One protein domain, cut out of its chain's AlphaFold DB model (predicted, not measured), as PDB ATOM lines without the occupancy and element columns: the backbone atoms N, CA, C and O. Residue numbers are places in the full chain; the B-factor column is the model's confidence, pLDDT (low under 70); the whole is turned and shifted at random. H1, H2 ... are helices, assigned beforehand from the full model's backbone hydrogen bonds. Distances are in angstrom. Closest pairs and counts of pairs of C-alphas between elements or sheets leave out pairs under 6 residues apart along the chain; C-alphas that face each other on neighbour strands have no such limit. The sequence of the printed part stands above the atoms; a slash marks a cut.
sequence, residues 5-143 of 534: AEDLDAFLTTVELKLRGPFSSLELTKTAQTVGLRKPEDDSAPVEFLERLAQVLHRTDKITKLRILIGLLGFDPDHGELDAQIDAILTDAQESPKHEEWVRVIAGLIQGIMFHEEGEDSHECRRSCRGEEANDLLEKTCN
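What this domain is: This is residues 5 to 143 of the 534 residues of an uncharacterized protein of Fistulifera solaris (UniProt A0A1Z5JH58). Four helices, H3, H5, H6 and H4, lie side by side in a small bundle, with H3 and H4 the least closely joined neighbours; H1 crosses one side of it at H3, and H2 slants over H4. Beyond H6, on the side away from H1, H7 and H8 make an outlying arm, with H8 set crosswise to H6, and residues 118 to 124 stick out as a free loop. The printed part has 139 residues with eight named helices, H1 to H8 in order, and no named strand; its class is all helix. It is compact, with a radius of gyration of the C-alphas of 15.7 A, yet elongated in outline, spanning 49 by 31 by 27 A.

Where its parts are: H1, residues 5 to 18, is 20.1 A long and begins at C-alpha 5 (-75.808, 87.847, 32.253). H2 is residues 25 to 33, 13.3 A. H3 is residues 45 to 57, 17.9 A, and H4 residues 62 to 72, 15.7 A. H5, the longest helix, is residues 81 to 95, 21.0 A, beginning at C-alpha 81 (-92.327, 69.835, 36.309). H6 is residues 101 to 114, 20.1 A. H7 is residues 125 to 128, and H8 residues 132 to 143, 16.2 A, ending at C-alpha 143 (-79.014, 62.573, 71.644).

How they stand to each other: With residues 8 to 12 alone, H1 touches H3, about perpendicular at 84 degrees; their closest C-alphas, of Leu 12 and Val 56, are 6.3 A apart. H1 and H2 only just touch, with 3 pairs of C-alphas within 8 A, the closest those of Lys 18 and Glu 27 at 7.0 A. H2 touches H4 at a steep tilt of 57 degrees, closest at the C-alphas of Ser 25 and Gly 71, 4.1 A. H3 touches H5 at a shallow tilt of 9 degrees, the same way, with the C-alphas of Val 47 and Leu 82 closest at 5.7 A. H4 touches H6 at a shallow tilt of 3 degrees, the same way; Leu 66 and Val 103 have the closest C-alphas, 6.1 A. H5 and H6 form a helical hairpin at 30 degrees, opposite ways, closest at the C-alphas of Gln 94 and Arg 104, 4.2 A. H3 and H4 are close but not clearly touching. H7 is close to H6 but not clearly touching, the C-alphas of Gly 112 and Arg 126 being closest at 7.0 A. H6 and H8 only just touch, with 3 pairs of C-alphas within 8 A, about perpendicular at 85 degrees; the closest are those of Val 105 and Ala 134, 5.7 A. H1 and H8 are apart. Every O i to N i+4 pair is within hydrogen-bond range in H1, H3, H4, H5, H6 and H8; in H2 it is 3 of 5, and H7 is too short for such a pair.

The domain as a whole: The two C-alphas farthest apart, of Glu 41 and Asn 143, are 53.6 A apart. The printed part has no cut, and the link from H2 to H3, 11 residues, is long. Mean pLDDT of the printed part is 85.3; it is under 70 at residues 35 to 40, 42 to 44, 79, 118 and 120 to 130.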
ATOM      1  N   ALA A   5     -76.376  87.535  30.943       86.12
ATOM      2  CA  ALA A   5     -75.808  87.847  32.253       86.12
ATOM      3  C   ALA A   5     -76.424  89.107  32.900       86.12
ATOM      4  O   ALA A   5     -76.616  89.140  34.112       86.12
ATOM      5  N   GLU A   6     -76.779  90.124  32.107       87.38
ATOM      6  CA  GLU A   6     -77.406  91.359  32.608       87.38
ATOM      7  C   GLU A   6     -78.858  91.115  33.059       87.38
ATOM      8  O   GLU A   6     -79.308  91.722  34.031       87.38
ATOM      9  N   ASP A   7     -79.575  90.191  32.403       91.06
ATOM     10  CA  ASP A   7     -80.931  89.774  32.804       91.06
ATOM     11  C   ASP A   7     -80.907  89.019  34.149       91.06
ATOM     12  O   ASP A   7     -81.732  89.273  35.029       91.06
ATOM     13  N   LEU A   8     -79.903  88.157  34.361       94.19
ATOM     14  CA  LEU A   8     -79.688  87.449  35.631       94.19
ATOM     15  C   LEU A   8     -79.335  88.396  36.791       94.19
ATOM     16  O   LEU A   8     -79.827  88.200  37.901       94.19
ATOM     17  N   ASP A   9     -78.535  89.437  36.553       94.81
ATOM     18  CA  ASP A   9     -78.197  90.440  37.576       94.81
ATOM     19  C   ASP A   9     -79.413  91.299  37.968       94.81
ATOM     20  O   ASP A   9     -79.631  91.590  39.152       94.81
ATOM     21  N   ALA A  10     -80.253  91.667  36.994       92.75
ATOM     22  CA  ALA A  10     -81.508  92.375  37.240       92.75
ATOM     23  C   ALA A  10     -82.531  91.498  37.991       92.75
ATOM     24  O   ALA A  10     -83.197  91.972  38.921       92.75
ATOM     25  N   PHE A  11     -82.620  90.214  37.635       93.62
ATOM     26  CA  PHE A  11     -83.442  89.225  38.330       93.62
ATOM     27  C   PHE A  11     -82.989  89.041  39.784       93.62
ATOM     28  O   PHE A  11     -83.795  89.214  40.699       93.62
ATOM     29  N   LEU A  12     -81.691  88.805  40.011       95.06
ATOM     30  CA  LEU A  12     -81.081  88.688  41.339       95.06
ATOM     31  C   LEU A  12     -81.392  89.910  42.217       95.06
ATOM     32  O   LEU A  12     -81.937  89.762  43.309       95.06
ATOM     33  N   THR A  13     -81.146  91.118  41.701       94.50
ATOM     34  CA  THR A  13     -81.441  92.380  42.407       94.50
ATOM     35  C   THR A  13     -82.921  92.485  42.803       94.50
ATOM     36  O   THR A  13     -83.262  93.011  43.864       94.50
ATOM     37  N   THR A  14     -83.820  91.973  41.960       92.69
ATOM     38  CA  THR A  14     -85.266  91.980  42.213       92.69
ATOM     39  C   THR A  14     -85.663  90.970  43.291       92.69
ATOM     40  O   THR A  14     -86.449  91.310  44.179       92.69
ATOM     41  N   VAL A  15     -85.093  89.761  43.258       93.50
ATOM     42  CA  VAL A  15     -85.287  88.727  44.287       93.50
ATOM     43  C   VAL A  15     -84.769  89.215  45.643       93.50
ATOM     44  O   VAL A  15     -85.516  89.181  46.617       93.50
ATOM     45  N   GLU A  16     -83.555  89.767  45.713       94.19
ATOM     46  CA  GLU A  16     -82.988  90.341  46.945       94.19
ATOM     47  C   GLU A  16     -83.840  91.492  47.503       94.19
ATOM     48  O   GLU A  16     -84.079  91.572  48.710       94.19
ATOM     49  N   LEU A  17     -84.353  92.381  46.639       93.12
ATOM     50  CA  LEU A  17     -85.216  93.487  47.059       93.12
ATOM     51  C   LEU A  17     -86.534  92.987  47.673       93.12
ATOM     52  O   LEU A  17     -86.978  93.526  48.690       93.12
ATOM     53  N   LYS A  18     -87.144  91.955  47.077       91.75
ATOM     54  CA  LYS A  18     -88.360  91.300  47.589       91.75
ATOM     55  C   LYS A  18     -88.096  90.549  48.891       91.75
ATOM     56  O   LYS A  18     -88.865  90.679  49.843       91.75
ATOM     57  N   LEU A  19     -86.983  89.824  48.958       93.25
ATOM     58  CA  LEU A  19     -86.605  88.994  50.098       93.25
ATOM     59  C   LEU A  19     -85.906  89.754  51.229       93.25
ATOM     60  O   LEU A  19     -85.439  89.131  52.179       93.25
ATOM     61  N   ARG A  20     -85.853  91.090  51.192       90.62
ATOM     62  CA  ARG A  20     -85.223  91.894  52.253       90.62
ATOM     63  C   ARG A  20     -86.063  91.990  53.534       90.62
ATOM     64  O   ARG A  20     -85.495  92.141  54.618       90.62
ATOM     65  N   GLY A  21     -87.390  91.903  53.427       86.94
ATOM     66  CA  GLY A  21     -88.320  92.059  54.554       86.94
ATOM     67  C   GLY A  21     -88.289  90.910  55.581       86.94
ATOM     68  O   GLY A  21     -87.773  89.831  55.292       86.94
ATOM     69  N   PRO A  22     -88.841  91.105  56.792       76.06
ATOM     70  CA  PRO A  22     -89.134  89.996  57.699       76.06
ATOM     71  C   PRO A  22     -90.243  89.112  57.102       76.06
ATOM     72  O   PRO A  22     -91.159  89.624  56.463       76.06
ATOM     73  N   PHE A  23     -90.159  87.792  57.305       76.56
ATOM     74  CA  PHE A  23     -91.115  86.790  56.786       76.56
ATOM     75  C   PHE A  23     -91.337  86.815  55.257       76.56
ATOM     76  O   PHE A  23     -92.338  86.313  54.753       76.56
ATOM     77  N   SER A  24     -90.388  87.371  54.500       84.81
ATOM     78  CA  SER A  24     -90.500  87.555  53.050       84.81
ATOM     79  C   SER A  24     -90.435  86.264  52.227       84.81
ATOM     80  O   SER A  24     -90.630  86.331  51.020       84.81
ATOM     81  N   SER A  25     -90.169  85.101  52.830       85.44
ATOM     82  CA  SER A  25     -90.206  83.803  52.137       85.44
ATOM     83  C   SER A  25     -91.560  83.561  51.459       85.44
ATOM     84  O   SER A  25     -91.599  83.143  50.309       85.44
ATOM     85  N   LEU A  26     -92.667  83.955  52.102       85.38
ATOM     86  CA  LEU A  26     -94.022  83.883  51.531       85.38
ATOM     87  C   LEU A  26     -94.250  84.846  50.352       85.38
ATOM     88  O   LEU A  26     -95.193  84.679  49.580       85.38
ATOM     89  N   GLU A  27     -93.414  85.876  50.200       87.88
ATOM     90  CA  GLU A  27     -93.455  86.753  49.028       87.88
ATOM     91  C   GLU A  27     -92.754  86.120  47.818       87.88
ATOM     92  O   GLU A  27     -92.988  86.589  46.707       87.88
ATOM     93  N   LEU A  28     -91.949  85.056  47.983       90.88
ATOM     94  CA  LEU A  28     -91.344  84.320  46.864       90.88
ATOM     95  C   LEU A  28     -92.416  83.607  46.037       90.88
ATOM     96  O   LEU A  28     -92.509  83.842  44.835       90.88
ATOM     97  N   THR A  29     -93.269  82.810  46.685       90.69
ATOM     98  CA  THR A  29     -94.375  82.102  46.024       90.69
ATOM     99  C   THR A  29     -95.301  83.087  45.322       90.69
ATOM    100  O   THR A  29     -95.580  82.938  44.136       90.69
ATOM    101  N   LYS A  30     -95.695  84.173  46.005       89.69
ATOM    102  CA  LYS A  30     -96.487  85.247  45.385       89.69
ATOM    103  C   LYS A  30     -95.764  85.866  44.195       89.69
ATOM    104  O   LYS A  30     -96.393  86.112  43.180       89.69
ATOM    105  N   THR A  31     -94.460  86.116  44.299       88.19
ATOM    106  CA  THR A  31     -93.641  86.676  43.210       88.19
ATOM    107  C   THR A  31     -93.673  85.755  41.988       88.19
ATOM    108  O   THR A  31     -93.998  86.241  40.907       88.19
ATOM    109  N   ALA A  32     -93.462  84.446  42.165       87.31
ATOM    110  CA  ALA A  32     -93.574  83.446  41.102       87.31
ATOM    111  C   ALA A  32     -95.005  83.341  40.530       87.31
ATOM    112  O   ALA A  32     -95.190  83.225  39.316       87.31
ATOM    113  N   GLN A  33     -96.033  83.443  41.380       83.88
ATOM    114  CA  GLN A  33     -97.452  83.423  40.997       83.88
ATOM    115  C   GLN A  33     -97.931  84.727  40.319       83.88
ATOM    116  O   GLN A  33     -98.861  84.701  39.515       83.88
ATOM    117  N   THR A  34     -97.318  85.882  40.599       81.00
ATOM    118  CA  THR A  34     -97.775  87.184  40.079       81.00
ATOM    119  C   THR A  34     -97.195  87.532  38.712       81.00
ATOM    120  O   THR A  34     -95.985  87.640  38.529       81.00
ATOM    121  N   VAL A  35     -98.081  87.874  37.773       68.62
ATOM    122  CA  VAL A  35     -97.743  88.274  36.392       68.62
ATOM    123  C   VAL A  35     -96.816  89.497  36.303       68.62
ATOM    124  O   VAL A  35     -96.141  89.678  35.301       68.62
ATOM    125  N   GLY A  36     -96.697  90.310  37.359       62.97
ATOM    126  CA  GLY A  36     -95.860  91.520  37.361       62.97
ATOM    127  C   GLY A  36     -94.348  91.302  37.186       62.97
ATOM    128  O   GLY A  36     -93.641  92.277  36.943       62.97
ATOM    129  N   LEU A  37     -93.854  90.064  37.312       62.06
ATOM    130  CA  LEU A  37     -92.465  89.681  37.004       62.06
ATOM    131  C   LEU A  37     -92.356  88.638  35.883       62.06
ATOM    132  O   LEU A  37     -91.257  88.199  35.553       62.06
ATOM    133  N   ARG A  38     -93.488  88.277  35.278       63.97
ATOM    134  CA  ARG A  38     -93.570  87.398  34.113       63.97
ATOM    135  C   ARG A  38     -93.577  88.250  32.847       63.97
ATOM    136  O   ARG A  38     -94.057  89.387  32.860       63.97
ATOM    137  N   LYS A  39     -93.130  87.690  31.724       65.19
ATOM    138  CA  LYS A  39     -93.608  88.187  30.429       65.19
ATOM    139  C   LYS A  39     -95.077  87.762  30.290       65.19
ATOM    140  O   LYS A  39     -95.405  86.649  30.687       65.19
ATOM    141  N   PRO A  40     -95.972  88.617  29.775       64.81
ATOM    142  CA  PRO A  40     -97.409  88.335  29.758       64.81
ATOM    143  C   PRO A  40     -97.848  87.313  28.688       64.81
ATOM    144  O   PRO A  40     -99.043  87.222  28.423       64.81
ATOM    145  N   GLU A  41     -96.913  86.599  28.054       73.69
ATOM    146  CA  GLU A  41     -97.158  85.751  26.875       73.69
ATOM    147  C   GLU A  41     -96.866  84.252  27.112       73.69
ATOM    148  O   GLU A  41     -97.273  83.445  26.282       73.69
ATOM    149  N   ASP A  42     -96.239  83.872  28.237       65.19
ATOM    150  CA  ASP A  42     -95.779  82.499  28.506       65.19
ATOM    151  C   ASP A  42     -96.457  81.878  29.752       65.19
ATOM    152  O   ASP A  42     -96.340  82.393  30.871       65.19
ATOM    153  N   ASP A  43     -97.147  80.743  29.569       65.12
ATOM    154  CA  ASP A  43     -97.808  79.979  30.646       65.12
ATOM    155  C   ASP A  43     -96.824  79.117  31.477       65.12
ATOM    156  O   ASP A  43     -97.128  78.753  32.613       65.12
ATOM    157  N   SER A  44     -95.605  78.874  30.976       67.00
ATOM    158  CA  SER A  44     -94.469  78.173  31.627       67.00
ATOM    159  C   SER A  44     -93.853  78.912  32.831       67.00
ATOM    160  O   SER A  44     -92.864  78.477  33.427       67.00
ATOM    161  N   ALA A  45     -94.430  80.049  33.213       76.38
ATOM    162  CA  ALA A  45     -93.803  81.046  34.070       76.38
ATOM    163  C   ALA A  45     -93.311  80.596  35.468       76.38
ATOM    164  O   ALA A  45     -92.320  81.172  35.925       76.38
ATOM    165  N   PRO A  46     -93.942  79.645  36.194       89.25
ATOM    166  CA  PRO A  46     -93.410  79.182  37.480       89.25
ATOM    167  C   PRO A  46     -92.090  78.415  37.336       89.25
ATOM    168  O   PRO A  46     -91.163  78.658  38.108       89.25
ATOM    169  N   VAL A  47     -91.984  77.543  36.327       91.69
ATOM    170  CA  VAL A  47     -90.798  76.707  36.085       91.69
ATOM    171  C   VAL A  47     -89.629  77.585  35.638       91.69
ATOM    172  O   VAL A  47     -88.579  77.562  36.273       91.69
ATOM    173  N   GLU A  48     -89.838  78.478  34.665       91.44
ATOM    174  CA  GLU A  48     -88.813  79.448  34.234       91.44
ATOM    175  C   GLU A  48     -88.325  80.360  35.372       91.44
ATOM    176  O   GLU A  48     -87.151  80.744  35.426       91.44
ATOM    177  N   PHE A  49     -89.216  80.736  36.298       92.81
ATOM    178  CA  PHE A  49     -88.832  81.502  37.480       92.81
ATOM    179  C   PHE A  49     -87.899  80.690  38.386       92.81
ATOM    180  O   PHE A  49     -86.894  81.231  38.850       92.81
ATOM    181  N   LEU A  50     -88.194  79.406  38.612       95.06
ATOM    182  CA  LEU A  50     -87.348  78.510  39.400       95.06
ATOM    183  C   LEU A  50     -86.021  78.176  38.697       95.06
ATOM    184  O   LEU A  50     -84.985  78.161  39.359       95.06
ATOM    185  N   GLU A  51     -85.993  78.003  37.376       94.88
ATOM    186  CA  GLU A  51     -84.745  77.843  36.613       94.88
ATOM    187  C   GLU A  51     -83.821  79.061  36.776       94.88
ATOM    188  O   GLU A  51     -82.633  78.927  37.086       94.88
ATOM    189  N   ARG A  52     -84.368  80.279  36.625       95.00
ATOM    190  CA  ARG A  52     -83.637  81.533  36.885       95.00
ATOM    191  C   ARG A  52     -83.177  81.619  38.340       95.00
ATOM    192  O   ARG A  52     -82.074  82.098  38.606       95.00
ATOM    193  N   LEU A  53     -84.000  81.150  39.280       95.88
ATOM    194  CA  LEU A  53     -83.690  81.119  40.707       95.88
ATOM    195  C   LEU A  53     -82.511  80.188  41.010       95.88
ATOM    196  O   LEU A  53     -81.583  80.621  41.689       95.88
ATOM    197  N   ALA A  54     -82.489  78.980  40.440       96.38
ATOM    198  CA  ALA A  54     -81.365  78.047  40.517       96.38
ATOM    199  C   ALA A  54     -80.067  78.693  39.996       96.38
ATOM    200  O   ALA A  54     -79.040  78.714  40.679       96.38
ATOM    201  N   GLN A  55     -80.136  79.334  38.823       95.88
ATOM    202  CA  GLN A  55     -78.991  80.007  38.199       95.88
ATOM    203  C   GLN A  55     -78.409  81.150  39.048       95.88
ATOM    204  O   GLN A  55     -77.201  81.385  38.990       95.88
ATOM    205  N   VAL A  56     -79.217  81.857  39.850       96.12
ATOM    206  CA  VAL A  56     -78.717  82.928  40.738       96.12
ATOM    207  C   VAL A  56     -78.467  82.484  42.178       96.12
ATOM    208  O   VAL A  56     -77.758  83.192  42.898       96.12
ATOM    209  N   LEU A  57     -78.981  81.325  42.612       96.25
ATOM    210  CA  LEU A  57     -78.953  80.900  44.016       96.25
ATOM    211  C   LEU A  57     -77.533  80.914  44.576       96.25
ATOM    212  O   LEU A  57     -77.297  81.535  45.609       96.25
ATOM    213  N   HIS A  58     -76.555  80.345  43.871       95.62
ATOM    214  CA  HIS A  58     -75.159  80.328  44.321       95.62
ATOM    215  C   HIS A  58     -74.558  81.728  44.566       95.62
ATOM    216  O   HIS A  58     -73.712  81.872  45.455       95.62
ATOM    217  N   ARG A  59     -75.036  82.762  43.856       95.69
ATOM    218  CA  ARG A  59     -74.552  84.155  43.919       95.69
ATOM    219  C   ARG A  59     -75.164  84.975  45.060       95.69
ATOM    220  O   ARG A  59     -74.540  85.938  45.490       95.69
ATOM    221  N   THR A  60     -76.350  84.596  45.543       95.69
ATOM    222  CA  THR A  60     -77.059  85.302  46.631       95.69
ATOM    223  C   THR A  60     -76.325  85.215  47.976       95.69
ATOM    224  O   THR A  60     -75.544  84.288  48.231       95.69
ATOM    225  N   ASP A  61     -76.585  86.167  48.876       95.38
ATOM    226  CA  ASP A  61     -76.104  86.100  50.259       95.38
ATOM    227  C   ASP A  61     -76.794  84.979  51.064       95.38
ATOM    228  O   ASP A  61     -77.886  84.524  50.722       95.38
ATOM    229  N   LYS A  62     -76.179  84.554  52.175       94.94
ATOM    230  CA  LYS A  62     -76.691  83.486  53.052       94.94
ATOM    231  C   LYS A  62     -78.150  83.672  53.474       94.94
ATOM    232  O   LYS A  62     -78.919  82.716  53.467       94.94
ATOM    233  N   ILE A  63     -78.531  84.877  53.890       94.69
ATOM    234  CA  ILE A  63     -79.866  85.144  54.428       94.69
ATOM    235  C   ILE A  63     -80.895  85.090  53.300       94.69
ATOM    236  O   ILE A  63     -81.972  84.527  53.491       94.69
ATOM    237  N   THR A  64     -80.545  85.589  52.112       95.31
ATOM    238  CA  THR A  64     -81.377  85.433  50.914       95.31
ATOM    239  C   THR A  64     -81.482  83.964  50.485       95.31
ATOM    240  O   THR A  64     -82.603  83.519  50.265       95.31
ATOM    241  N   LYS A  65     -80.395  83.168  50.487       95.81
ATOM    242  CA  LYS A  65     -80.441  81.702  50.246       95.81
ATOM    243  C   LYS A  65     -81.451  81.009  51.157       95.81
ATOM    244  O   LYS A  65     -82.351  80.330  50.679       95.81
ATOM    245  N   LEU A  66     -81.349  81.234  52.467       95.88
ATOM    246  CA  LEU A  66     -82.254  80.633  53.451       95.88
ATOM    247  C   LEU A  66     -83.714  81.073  53.240       95.88
ATOM    248  O   LEU A  66     -84.623  80.256  53.357       95.88
ATOM    249  N   ARG A  67     -83.953  82.344  52.887       96.00
ATOM    250  CA  ARG A  67     -85.299  82.862  52.574       96.00
ATOM    251  C   ARG A  67     -85.860  82.318  51.261       96.00
ATOM    252  O   ARG A  67     -87.072  82.137  51.189       96.00
ATOM    253  N   ILE A  68     -85.008  82.058  50.266       96.31
ATOM    254  CA  ILE A  68     -85.377  81.374  49.023       96.31
ATOM    255  C   ILE A  68     -85.830  79.955  49.349       96.31
ATOM    256  O   ILE A  68     -86.975  79.626  49.066       96.31
ATOM    257  N   LEU A  69     -84.977  79.163  50.008       96.69
ATOM    258  CA  LEU A  69     -85.269  77.766  50.343       96.69
ATOM    259  C   LEU A  69     -86.568  77.649  51.154       96.69
ATOM    260  O   LEU A  69     -87.482  76.950  50.736       96.69
ATOM    261  N   ILE A  70     -86.718  78.420  52.239       95.94
ATOM    262  CA  ILE A  70     -87.957  78.450  53.046       95.94
ATOM    263  C   ILE A  70     -89.173  78.922  52.225       95.94
ATOM    264  O   ILE A  70     -90.303  78.561  52.542       95.94
ATOM    265  N   GLY A  71     -88.973  79.724  51.176       95.56
ATOM    266  CA  GLY A  71     -90.033  80.127  50.248       95.56
ATOM    267  C   GLY A  71     -90.498  79.012  49.305       95.56
ATOM    268  O   GLY A  71     -91.623  79.090  48.814       95.56
ATOM    269  N   LEU A  72     -89.688  77.968  49.079       95.88
ATOM    270  CA  LEU A  72     -90.073  76.808  48.262       95.88
ATOM    271  C   LEU A  72     -91.197  75.993  48.925       95.88
ATOM    272  O   LEU A  72     -92.113  75.569  48.233       95.88
ATOM    273  N   LEU A  73     -91.230  75.927  50.265       95.31
ATOM    274  CA  LEU A  73     -92.346  75.349  51.042       95.31
ATOM    275  C   LEU A  73     -93.706  76.032  50.807       95.31
ATOM    276  O   LEU A  73     -94.730  75.521  51.251       95.31
ATOM    277  N   GLY A  74     -93.720  77.232  50.220       93.62
ATOM    278  CA  GLY A  74     -94.955  77.959  49.937       93.62
ATOM    279  C   GLY A  74     -95.595  77.597  48.599       93.62
ATOM    280  O   GLY A  74     -96.706  78.054  48.354       93.62
ATOM    281  N   PHE A  75     -94.908  76.854  47.726       92.56
ATOM    282  CA  PHE A  75     -95.497  76.368  46.478       92.56
ATOM    283  C   PHE A  75     -96.442  75.204  46.778       92.56
ATOM    284  O   PHE A  75     -96.119  74.324  47.576       92.56
ATOM    285  N   ASP A  76     -97.616  75.228  46.152       89.94
ATOM    286  CA  ASP A  76     -98.562  74.120  46.219       89.94
ATOM    287  C   ASP A  76     -97.945  72.894  45.508       89.94
ATOM    288  O   ASP A  76     -97.334  73.074  44.450       89.94
ATOM    289  N   PRO A  77     -98.051  71.674  46.074       82.25
ATOM    290  CA  PRO A  77     -97.478  70.469  45.477       82.25
ATOM    291  C   PRO A  77     -98.268  70.076  44.224       82.25
ATOM    292  O   PRO A  77     -99.350  69.490  44.305       82.25
ATOM    293  N   ASP A  78     -97.705  70.406  43.065       78.81
ATOM    294  CA  ASP A  78     -98.207  70.043  41.744       78.81
ATOM    295  C   ASP A  78     -97.250  68.987  41.166       78.81
ATOM    296  O   ASP A  78     -96.176  69.340  40.675       78.81
ATOM    297  N   HIS A  79     -97.670  67.711  41.214       67.56
ATOM    298  CA  HIS A  79     -96.911  66.482  40.890       67.56
ATOM    299  C   HIS A  79     -96.374  66.384  39.439       67.56
ATOM    300  O   HIS A  79     -96.695  65.458  38.689       67.56
ATOM    301  N   GLY A  80     -95.568  67.350  39.013       87.12
ATOM    302  CA  GLY A  80     -95.058  67.504  37.657       87.12
ATOM    303  C   GLY A  80     -93.755  68.302  37.622       87.12
ATOM    304  O   GLY A  80     -92.896  68.168  38.490       87.12
ATOM    305  N   GLU A  81     -93.589  69.133  36.593       91.31
ATOM    306  CA  GLU A  81     -92.327  69.835  36.309       91.31
ATOM    307  C   GLU A  81     -91.908  70.822  37.414       91.31
ATOM    308  O   GLU A  81     -90.716  71.039  37.625       91.31
ATOM    309  N   LEU A  82     -92.874  71.391  38.148       92.00
ATOM    310  CA  LEU A  82     -92.612  72.297  39.268       92.00
ATOM    311  C   LEU A  82     -91.900  71.571  40.416       92.00
ATOM    312  O   LEU A  82     -90.832  72.009  40.841       92.00
ATOM    313  N   ASP A  83     -92.471  70.455  40.871       93.06
ATOM    314  CA  ASP A  83     -91.925  69.602  41.929       93.06
ATOM    315  C   ASP A  83     -90.504  69.130  41.575       93.06
ATOM    316  O   ASP A  83     -89.579  69.307  42.368       93.06
ATOM    317  N   ALA A  84     -90.292  68.648  40.344       93.69
ATOM    318  CA  ALA A  84     -88.971  68.234  39.864       93.69
ATOM    319  C   ALA A  84     -87.940  69.385  39.859       93.69
ATOM    320  O   ALA A  84     -86.776  69.188  40.211       93.69
ATOM    321  N   GLN A  85     -88.354  70.603  39.495       95.38
ATOM    322  CA  GLN A  85     -87.473  71.772  39.503       95.38
ATOM    323  C   GLN A  85     -87.176  72.274  40.930       95.38
ATOM    324  O   GLN A  85     -86.081  72.782  41.184       95.38
ATOM    325  N   ILE A  86     -88.117  72.124  41.870       95.75
ATOM    326  CA  ILE A  86     -87.890  72.393  43.298       95.75
ATOM    327  C   ILE A  86     -86.896  71.377  43.872       95.75
ATOM    328  O   ILE A  86     -85.922  71.786  44.505       95.75
ATOM    329  N   ASP A  87     -87.084  70.083  43.609       94.69
ATOM    330  CA  ASP A  87     -86.181  69.020  44.065       94.69
ATOM    331  C   ASP A  87     -84.748  69.201  43.534       94.69
ATOM    332  O   ASP A  87     -83.780  69.117  44.295       94.69
ATOM    333  N   ALA A  88     -84.599  69.587  42.261       95.56
ATOM    334  CA  ALA A  88     -83.301  69.921  41.674       95.56
ATOM    335  C   ALA A  88     -82.606  71.104  42.381       95.56
ATOM    336  O   ALA A  88     -81.395  71.067  42.606       95.56
ATOM    337  N   ILE A  89     -83.357  72.145  42.774       96.50
ATOM    338  CA  ILE A  89     -82.822  73.287  43.538       96.50
ATOM    339  C   ILE A  89     -82.388  72.860  44.942       96.50
ATOM    340  O   ILE A  89     -81.347  73.312  45.421       96.50
ATOM    341  N   LEU A  90     -83.176  72.019  45.615       95.75
ATOM    342  CA  LEU A  90     -82.860  71.532  46.958       95.75
ATOM    343  C   LEU A  90     -81.634  70.611  46.939       95.75
ATOM    344  O   LEU A  90     -80.752  70.763  47.782       95.75
ATOM    345  N   THR A  91     -81.531  69.742  45.934       93.94
ATOM    346  CA  THR A  91     -80.387  68.844  45.733       93.94
ATOM    347  C   THR A  91     -79.098  69.627  45.451       93.94
ATOM    348  O   THR A  91     -78.115  69.428  46.163       93.94
ATOM    349  N   ASP A  92     -79.092  70.602  44.527       94.94
ATOM    350  CA  ASP A  92     -77.920  71.482  44.314       94.94
ATOM    351  C   ASP A  92     -77.561  72.263  45.592       94.94
ATOM    352  O   ASP A  92     -76.395  72.319  45.992       94.94
ATOM    353  N   ALA A  93     -78.565  72.797  46.299       95.19
ATOM    354  CA  ALA A  93     -78.365  73.521  47.552       95.19
ATOM    355  C   ALA A  93     -77.788  72.649  48.688       95.19
ATOM    356  O   ALA A  93     -77.132  73.191  49.584       95.19
ATOM    357  N   GLN A  94     -78.021  71.333  48.651       92.06
ATOM    358  CA  GLN A  94     -77.531  70.335  49.602       92.06
ATOM    359  C   GLN A  94     -76.130  69.815  49.248       92.06
ATOM    360  O   GLN A  94     -75.266  69.756  50.125       92.06
ATOM    361  N   GLU A  95     -75.891  69.451  47.988       89.88
ATOM    362  CA  GLU A  95     -74.648  68.806  47.548       89.88
ATOM    363  C   GLU A  95     -73.512  69.796  47.261       89.88
ATOM    364  O   GLU A  95     -72.335  69.462  47.421       89.88
ATOM    365  N   SER A  96     -73.824  71.026  46.840       89.00
ATOM    366  CA  SER A  96     -72.800  71.971  46.393       89.00
ATOM    367  C   SER A  96     -71.892  72.417  47.558       89.00
ATOM    368  O   SER A  96     -72.337  73.112  48.480       89.00
ATOM    369  N   PRO A  97     -70.569  72.139  47.500       87.81
ATOM    370  CA  PRO A  97     -69.621  72.457  48.577       87.81
ATOM    371  C   PRO A  97     -69.357  73.965  48.722       87.81
ATOM    372  O   PRO A  97     -68.585  74.397  49.576       87.81
ATOM    373  N   LYS A  98     -69.978  74.790  47.867       87.62
ATOM    374  CA  LYS A  98     -69.958  76.256  47.947       87.62
ATOM    375  C   LYS A  98     -71.024  76.796  48.906       87.62
ATOM    376  O   LYS A  98     -71.038  78.000  49.170       87.62
ATOM    377  N   HIS A  99     -71.940  75.952  49.382       88.62
ATOM    378  CA  HIS A  99     -72.990  76.346  50.309       88.62
ATOM    379  C   HIS A  99     -72.584  76.144  51.763       88.62
ATOM    380  O   HIS A  99     -71.977  75.150  52.157       88.62
ATOM    381  N   GLU A 100     -72.957  77.121  52.584       90.31
ATOM    382  CA  GLU A 100     -72.783  77.037  54.025       90.31
ATOM    383  C   GLU A 100     -73.636  75.904  54.605       90.31
ATOM    384  O   GLU A 100     -74.745  75.652  54.140       90.31
ATOM    385  N   GLU A 101     -73.149  75.277  55.671       88.81
ATOM    386  CA  GLU A 101     -73.810  74.194  56.413       88.81
ATOM    387  C   GLU A 101     -75.312  74.438  56.651       88.81
ATOM    388  O   GLU A 101     -76.136  73.603  56.299       88.81
ATOM    389  N   TRP A 102     -75.697  75.627  57.126       90.94
ATOM    390  CA  TRP A 102     -77.106  75.987  57.344       90.94
ATOM    391  C   TRP A 102     -77.970  75.995  56.078       90.94
ATOM    392  O   TRP A 102     -79.168  75.750  56.170       90.94
ATOM    393  N   VAL A 103     -77.395  76.288  54.909       94.06
ATOM    394  CA  VAL A 103     -78.108  76.223  53.622       94.06
ATOM    395  C   VAL A 103     -78.350  74.757  53.259       94.06
ATOM    396  O   VAL A 103     -79.481  74.409  52.936       94.06
ATOM    397  N   ARG A 104     -77.334  73.898  53.426       91.81
ATOM    398  CA  ARG A 104     -77.419  72.448  53.177       91.81
ATOM    399  C   ARG A 104     -78.418  71.759  54.120       91.81
ATOM    400  O   ARG A 104     -79.295  71.035  53.662       91.81
ATOM    401  N   VAL A 105     -78.363  72.064  55.422       89.50
ATOM    402  CA  VAL A 105     -79.306  71.556  56.442       89.50
ATOM    403  C   VAL A 105     -80.747  71.971  56.126       89.50
ATOM    404  O   VAL A 105     -81.651  71.142  56.191       89.50
ATOM    405  N   ILE A 106     -80.985  73.241  55.780       93.06
ATOM    406  CA  ILE A 106     -82.339  73.726  55.468       93.06
ATOM    407  C   ILE A 106     -82.850  73.154  54.139       93.06
ATOM    408  O   ILE A 106     -84.034  72.839  54.060       93.06
ATOM    409  N   ALA A 107     -81.988  72.957  53.137       94.12
ATOM    410  CA  ALA A 107     -82.364  72.301  51.888       94.12
ATOM    411  C   ALA A 107     -82.868  70.865  52.133       94.12
ATOM    412  O   ALA A 107     -84.019  70.579  51.812       94.12
ATOM    413  N   GLY A 108     -82.088  70.013  52.809       90.38
ATOM    414  CA  GLY A 108     -82.492  68.631  53.122       90.38
ATOM    415  C   GLY A 108     -83.682  68.511  54.076       90.38
ATOM    416  O   GLY A 108     -84.483  67.580  53.979       90.38
ATOM    417  N   LEU A 109     -83.857  69.472  54.993       90.69
ATOM    418  CA  LEU A 109     -85.073  69.556  55.809       90.69
ATOM    419  C   LEU A 109     -86.312  69.844  54.957       90.69
ATOM    420  O   LEU A 109     -87.355  69.251  55.206       90.69
ATOM    421  N   ILE A 110     -86.208  70.734  53.969       93.50
ATOM    422  CA  ILE A 110     -87.324  71.098  53.088       93.50
ATOM    423  C   ILE A 110     -87.608  69.983  52.080       93.50
ATOM    424  O   ILE A 110     -88.769  69.628  51.900       93.50
ATOM    425  N   GLN A 111     -86.571  69.359  51.520       92.12
ATOM    426  CA  GLN A 111     -86.688  68.212  50.615       92.12
ATOM    427  C   GLN A 111     -87.427  67.055  51.298       92.12
ATOM    428  O   GLN A 111     -88.434  66.577  50.785       92.12
ATOM    429  N   GLY A 112     -87.021  66.696  52.522       88.12
ATOM    430  CA  GLY A 112     -87.694  65.669  53.325       88.12
ATOM    431  C   GLY A 112     -89.079  66.053  53.873       88.12
ATOM    432  O   GLY A 112     -89.742  65.197  54.453       88.12
ATOM    433  N   ILE A 113     -89.520  67.312  53.732       89.62
ATOM    434  CA  ILE A 113     -90.901  67.742  54.024       89.62
ATOM    435  C   ILE A 113     -91.765  67.682  52.759       89.62
ATOM    436  O   ILE A 113     -92.908  67.247  52.842       89.62
ATOM    437  N   MET A 114     -91.242  68.132  51.614       90.44
ATOM    438  CA  MET A 114     -92.002  68.236  50.361       90.44
ATOM    439  C   MET A 114     -92.119  66.899  49.623       90.44
ATOM    440  O   MET A 114     -93.193  66.572  49.130       90.44
ATOM    441  N   PHE A 115     -91.044  66.108  49.592       88.75
ATOM    442  CA  PHE A 115     -90.941  64.877  48.799       88.75
ATOM    443  C   PHE A 115     -90.924  63.619  49.672       88.75
ATOM    444  O   PHE A 115     -90.229  62.644  49.390       88.75
ATOM    445  N   HIS A 116     -91.679  63.634  50.774       82.19
ATOM    446  CA  HIS A 116     -91.840  62.441  51.596       82.19
ATOM    447  C   HIS A 116     -92.766  61.444  50.891       82.19
ATOM    448  O   HIS A 116     -93.987  61.537  50.993       82.19
ATOM    449  N   GLU A 117     -92.184  60.458  50.209       74.06
ATOM    450  CA  GLU A 117     -92.945  59.304  49.730       74.06
ATOM    451  C   GLU A 117     -93.511  58.530  50.932       74.06
ATOM    452  O   GLU A 117     -92.757  57.989  51.746       74.06
ATOM    453  N   GLU A 118     -94.842  58.465  51.043       64.56
ATOM    454  CA  GLU A 118     -95.575  57.703  52.069       64.56
ATOM    455  C   GLU A 118     -95.561  56.185  51.781       64.56
ATOM    456  O   GLU A 118     -96.580  55.501  51.857       64.56
ATOM    457  N   GLY A 119     -94.396  55.630  51.430       70.38
ATOM    458  CA  GLY A 119     -94.218  54.185  51.311       70.38
ATOM    459  C   GLY A 119     -94.366  53.514  52.679       70.38
ATOM    460  O   GLY A 119     -93.719  53.935  53.642       70.38
ATOM    461  N   GLU A 120     -95.181  52.460  52.774       58.16
ATOM    462  CA  GLU A 120     -95.528  51.810  54.054       58.16
ATOM    463  C   GLU A 120     -94.309  51.207  54.794       58.16
ATOM    464  O   GLU A 120     -94.336  51.095  56.017       58.16
ATOM    465  N   ASP A 121     -93.202  50.939  54.087       64.56
ATOM    466  CA  ASP A 121     -91.933  50.426  54.638       64.56
ATOM    467  C   ASP A 121     -90.821  51.506  54.784       64.56
ATOM    468  O   ASP A 121     -89.661  51.198  55.068       64.56
ATOM    469  N   SER A 122     -91.131  52.795  54.588       54.22
ATOM    470  CA  SER A 122     -90.159  53.886  54.317       54.22
ATOM    471  C   SER A 122     -89.265  54.374  55.479       54.22
ATOM    472  O   SER A 122     -88.680  55.462  55.402       54.22
ATOM    473  N   HIS A 123     -89.075  53.587  56.543       57.47
ATOM    474  CA  HIS A 123     -88.207  53.973  57.668       57.47
ATOM    475  C   HIS A 123     -86.735  54.203  57.265       57.47
ATOM    476  O   HIS A 123     -86.066  55.031  57.887       57.47
ATOM    477  N   GLU A 124     -86.243  53.544  56.208       57.62
ATOM    478  CA  GLU A 124     -84.919  53.826  55.630       57.62
ATOM    479  C   GLU A 124     -84.904  55.092  54.755       57.62
ATOM    480  O   GLU A 124     -83.937  55.853  54.797       57.62
ATOM    481  N   CYS A 125     -85.986  55.386  54.023       54.12
ATOM    482  CA  CYS A 125     -86.032  56.509  53.078       54.12
ATOM    483  C   CYS A 125     -85.845  57.870  53.777       54.12
ATOM    484  O   CYS A 125     -85.113  58.730  53.287       54.12
ATOM    485  N   ARG A 126     -86.381  58.037  54.998       54.00
ATOM    486  CA  ARG A 126     -86.198  59.263  55.806       54.00
ATOM    487  C   ARG A 126     -84.742  59.617  56.139       54.00
ATOM    488  O   ARG A 126     -84.491  60.767  56.499       54.00
ATOM    489  N   ARG A 127     -83.794  58.674  56.047       53.59
ATOM    490  CA  ARG A 127     -82.354  58.958  56.206       53.59
ATOM    491  C   ARG A 127     -81.702  59.477  54.921       53.59
ATOM    492  O   ARG A 127     -80.703  60.176  55.013       53.59
ATOM    493  N   SER A 128     -82.270  59.174  53.753       55.44
ATOM    494  CA  SER A 128     -81.670  59.457  52.440       55.44
ATOM    495  C   SER A 128     -81.683  60.948  52.071       55.44
ATOM    496  O   SER A 128     -80.719  61.468  51.520       55.44
ATOM    497  N   CYS A 129     -82.750  61.675  52.420       59.34
ATOM    498  CA  CYS A 129     -82.970  63.057  51.965       59.34
ATOM    499  C   CYS A 129     -82.062  64.117  52.625       59.34
ATOM    500  O   CYS A 129     -82.238  65.307  52.374       59.34
ATOM    501  N   ARG A 130     -81.137  63.736  53.514       66.56
ATOM    502  CA  ARG A 130     -80.252  64.665  54.235       66.56
ATOM    503  C   ARG A 130     -78.802  64.274  54.002       66.56
ATOM    504  O   ARG A 130     -78.451  63.111  54.161       66.56
ATOM    505  N   GLY A 131     -77.951  65.257  53.714       70.00
ATOM    506  CA  GLY A 131     -76.505  65.032  53.670       70.00
ATOM    507  C   GLY A 131     -75.988  64.451  54.993       70.00
ATOM    508  O   GLY A 131     -76.413  64.889  56.063       70.00
ATOM    509  N   GLU A 132     -75.061  63.495  54.912       75.81
ATOM    510  CA  GLU A 132     -74.528  62.719  56.047       75.81
ATOM    511  C   GLU A 132     -74.086  63.623  57.215       75.81
ATOM    512  O   GLU A 132     -74.576  63.470  58.331       75.81
ATOM    513  N   GLU A 133     -73.313  64.682  56.933       72.62
ATOM    514  CA  GLU A 133     -72.890  65.695  57.919       72.62
ATOM    515  C   GLU A 133     -74.063  66.345  58.685       72.62
ATOM    516  O   GLU A 133     -73.975  66.603  59.888       72.62
ATOM    517  N   ALA A 134     -75.171  66.632  57.992       72.81
ATOM    518  CA  ALA A 134     -76.354  67.243  58.589       72.81
ATOM    519  C   ALA A 134     -77.134  66.233  59.441       72.81
ATOM    520  O   ALA A 134     -77.697  66.610  60.472       72.81
ATOM    521  N   ASN A 135     -77.160  64.961  59.032       79.31
ATOM    522  CA  ASN A 135     -77.758  63.897  59.826       79.31
ATOM    523  C   ASN A 135     -76.954  63.651  61.112       79.31
ATOM    524  O   ASN A 135     -77.548  63.654  62.186       79.31
ATOM    525  N   ASP A 136     -75.625  63.560  61.027       83.00
ATOM    526  CA  ASP A 136     -74.729  63.395  62.179       83.00
ATOM    527  C   ASP A 136     -74.868  64.535  63.197       83.00
ATOM    528  O   ASP A 136     -74.948  64.303  64.408       83.00
ATOM    529  N   LEU A 137     -74.928  65.785  62.723       79.56
ATOM    530  CA  LEU A 137     -75.118  66.946  63.592       79.56
ATOM    531  C   LEU A 137     -76.486  66.914  64.290       79.56
ATOM    532  O   LEU A 137     -76.575  67.220  65.485       79.56
ATOM    533  N   LEU A 138     -77.546  66.542  63.565       81.12
ATOM    534  CA  LEU A 138     -78.895  66.417  64.116       81.12
ATOM    535  C   LEU A 138     -78.983  65.266  65.119       81.12
ATOM    536  O   LEU A 138     -79.495  65.477  66.213       81.12
ATOM    537  N   GLU A 139     -78.445  64.089  64.803       86.06
ATOM    538  CA  GLU A 139     -78.424  62.927  65.695       86.06
ATOM    539  C   GLU A 139     -77.655  63.237  66.984       86.06
ATOM    540  O   GLU A 139     -78.188  63.067  68.080       86.06
ATOM    541  N   LYS A 140     -76.456  63.821  66.874       90.56
ATOM    542  CA  LYS A 140     -75.670  64.280  68.026       90.56
ATOM    543  C   LYS A 140     -76.425  65.297  68.888       90.56
ATOM    544  O   LYS A 140     -76.352  65.229  70.114       90.56
ATOM    545  N   THR A 141     -77.135  66.238  68.266       83.69
ATOM    546  CA  THR A 141     -77.899  67.272  68.985       83.69
ATOM    547  C   THR A 141     -79.138  66.681  69.662       83.69
ATOM    548  O   THR A 141     -79.392  66.978  70.826       83.69
ATOM    549  N   CYS A 142     -79.875  65.804  68.977       86.31
ATOM    550  CA  CYS A 142     -81.022  65.086  69.532       86.31
ATOM    551  C   CYS A 142     -80.611  64.195  70.707       86.31
ATOM    552  O   CYS A 142     -81.244  64.266  71.755       86.31
ATOM    553  N   ASN A 143     -79.527  63.426  70.573       92.94
ATOM    554  CA  ASN A 143     -79.014  62.573  71.644       92.94
ATOM    555  C   ASN A 143     -78.587  63.409  72.861       92.94
ATOM    556  O   ASN A 143     -79.008  63.108  73.971       92.94
TER     557      ASN A 143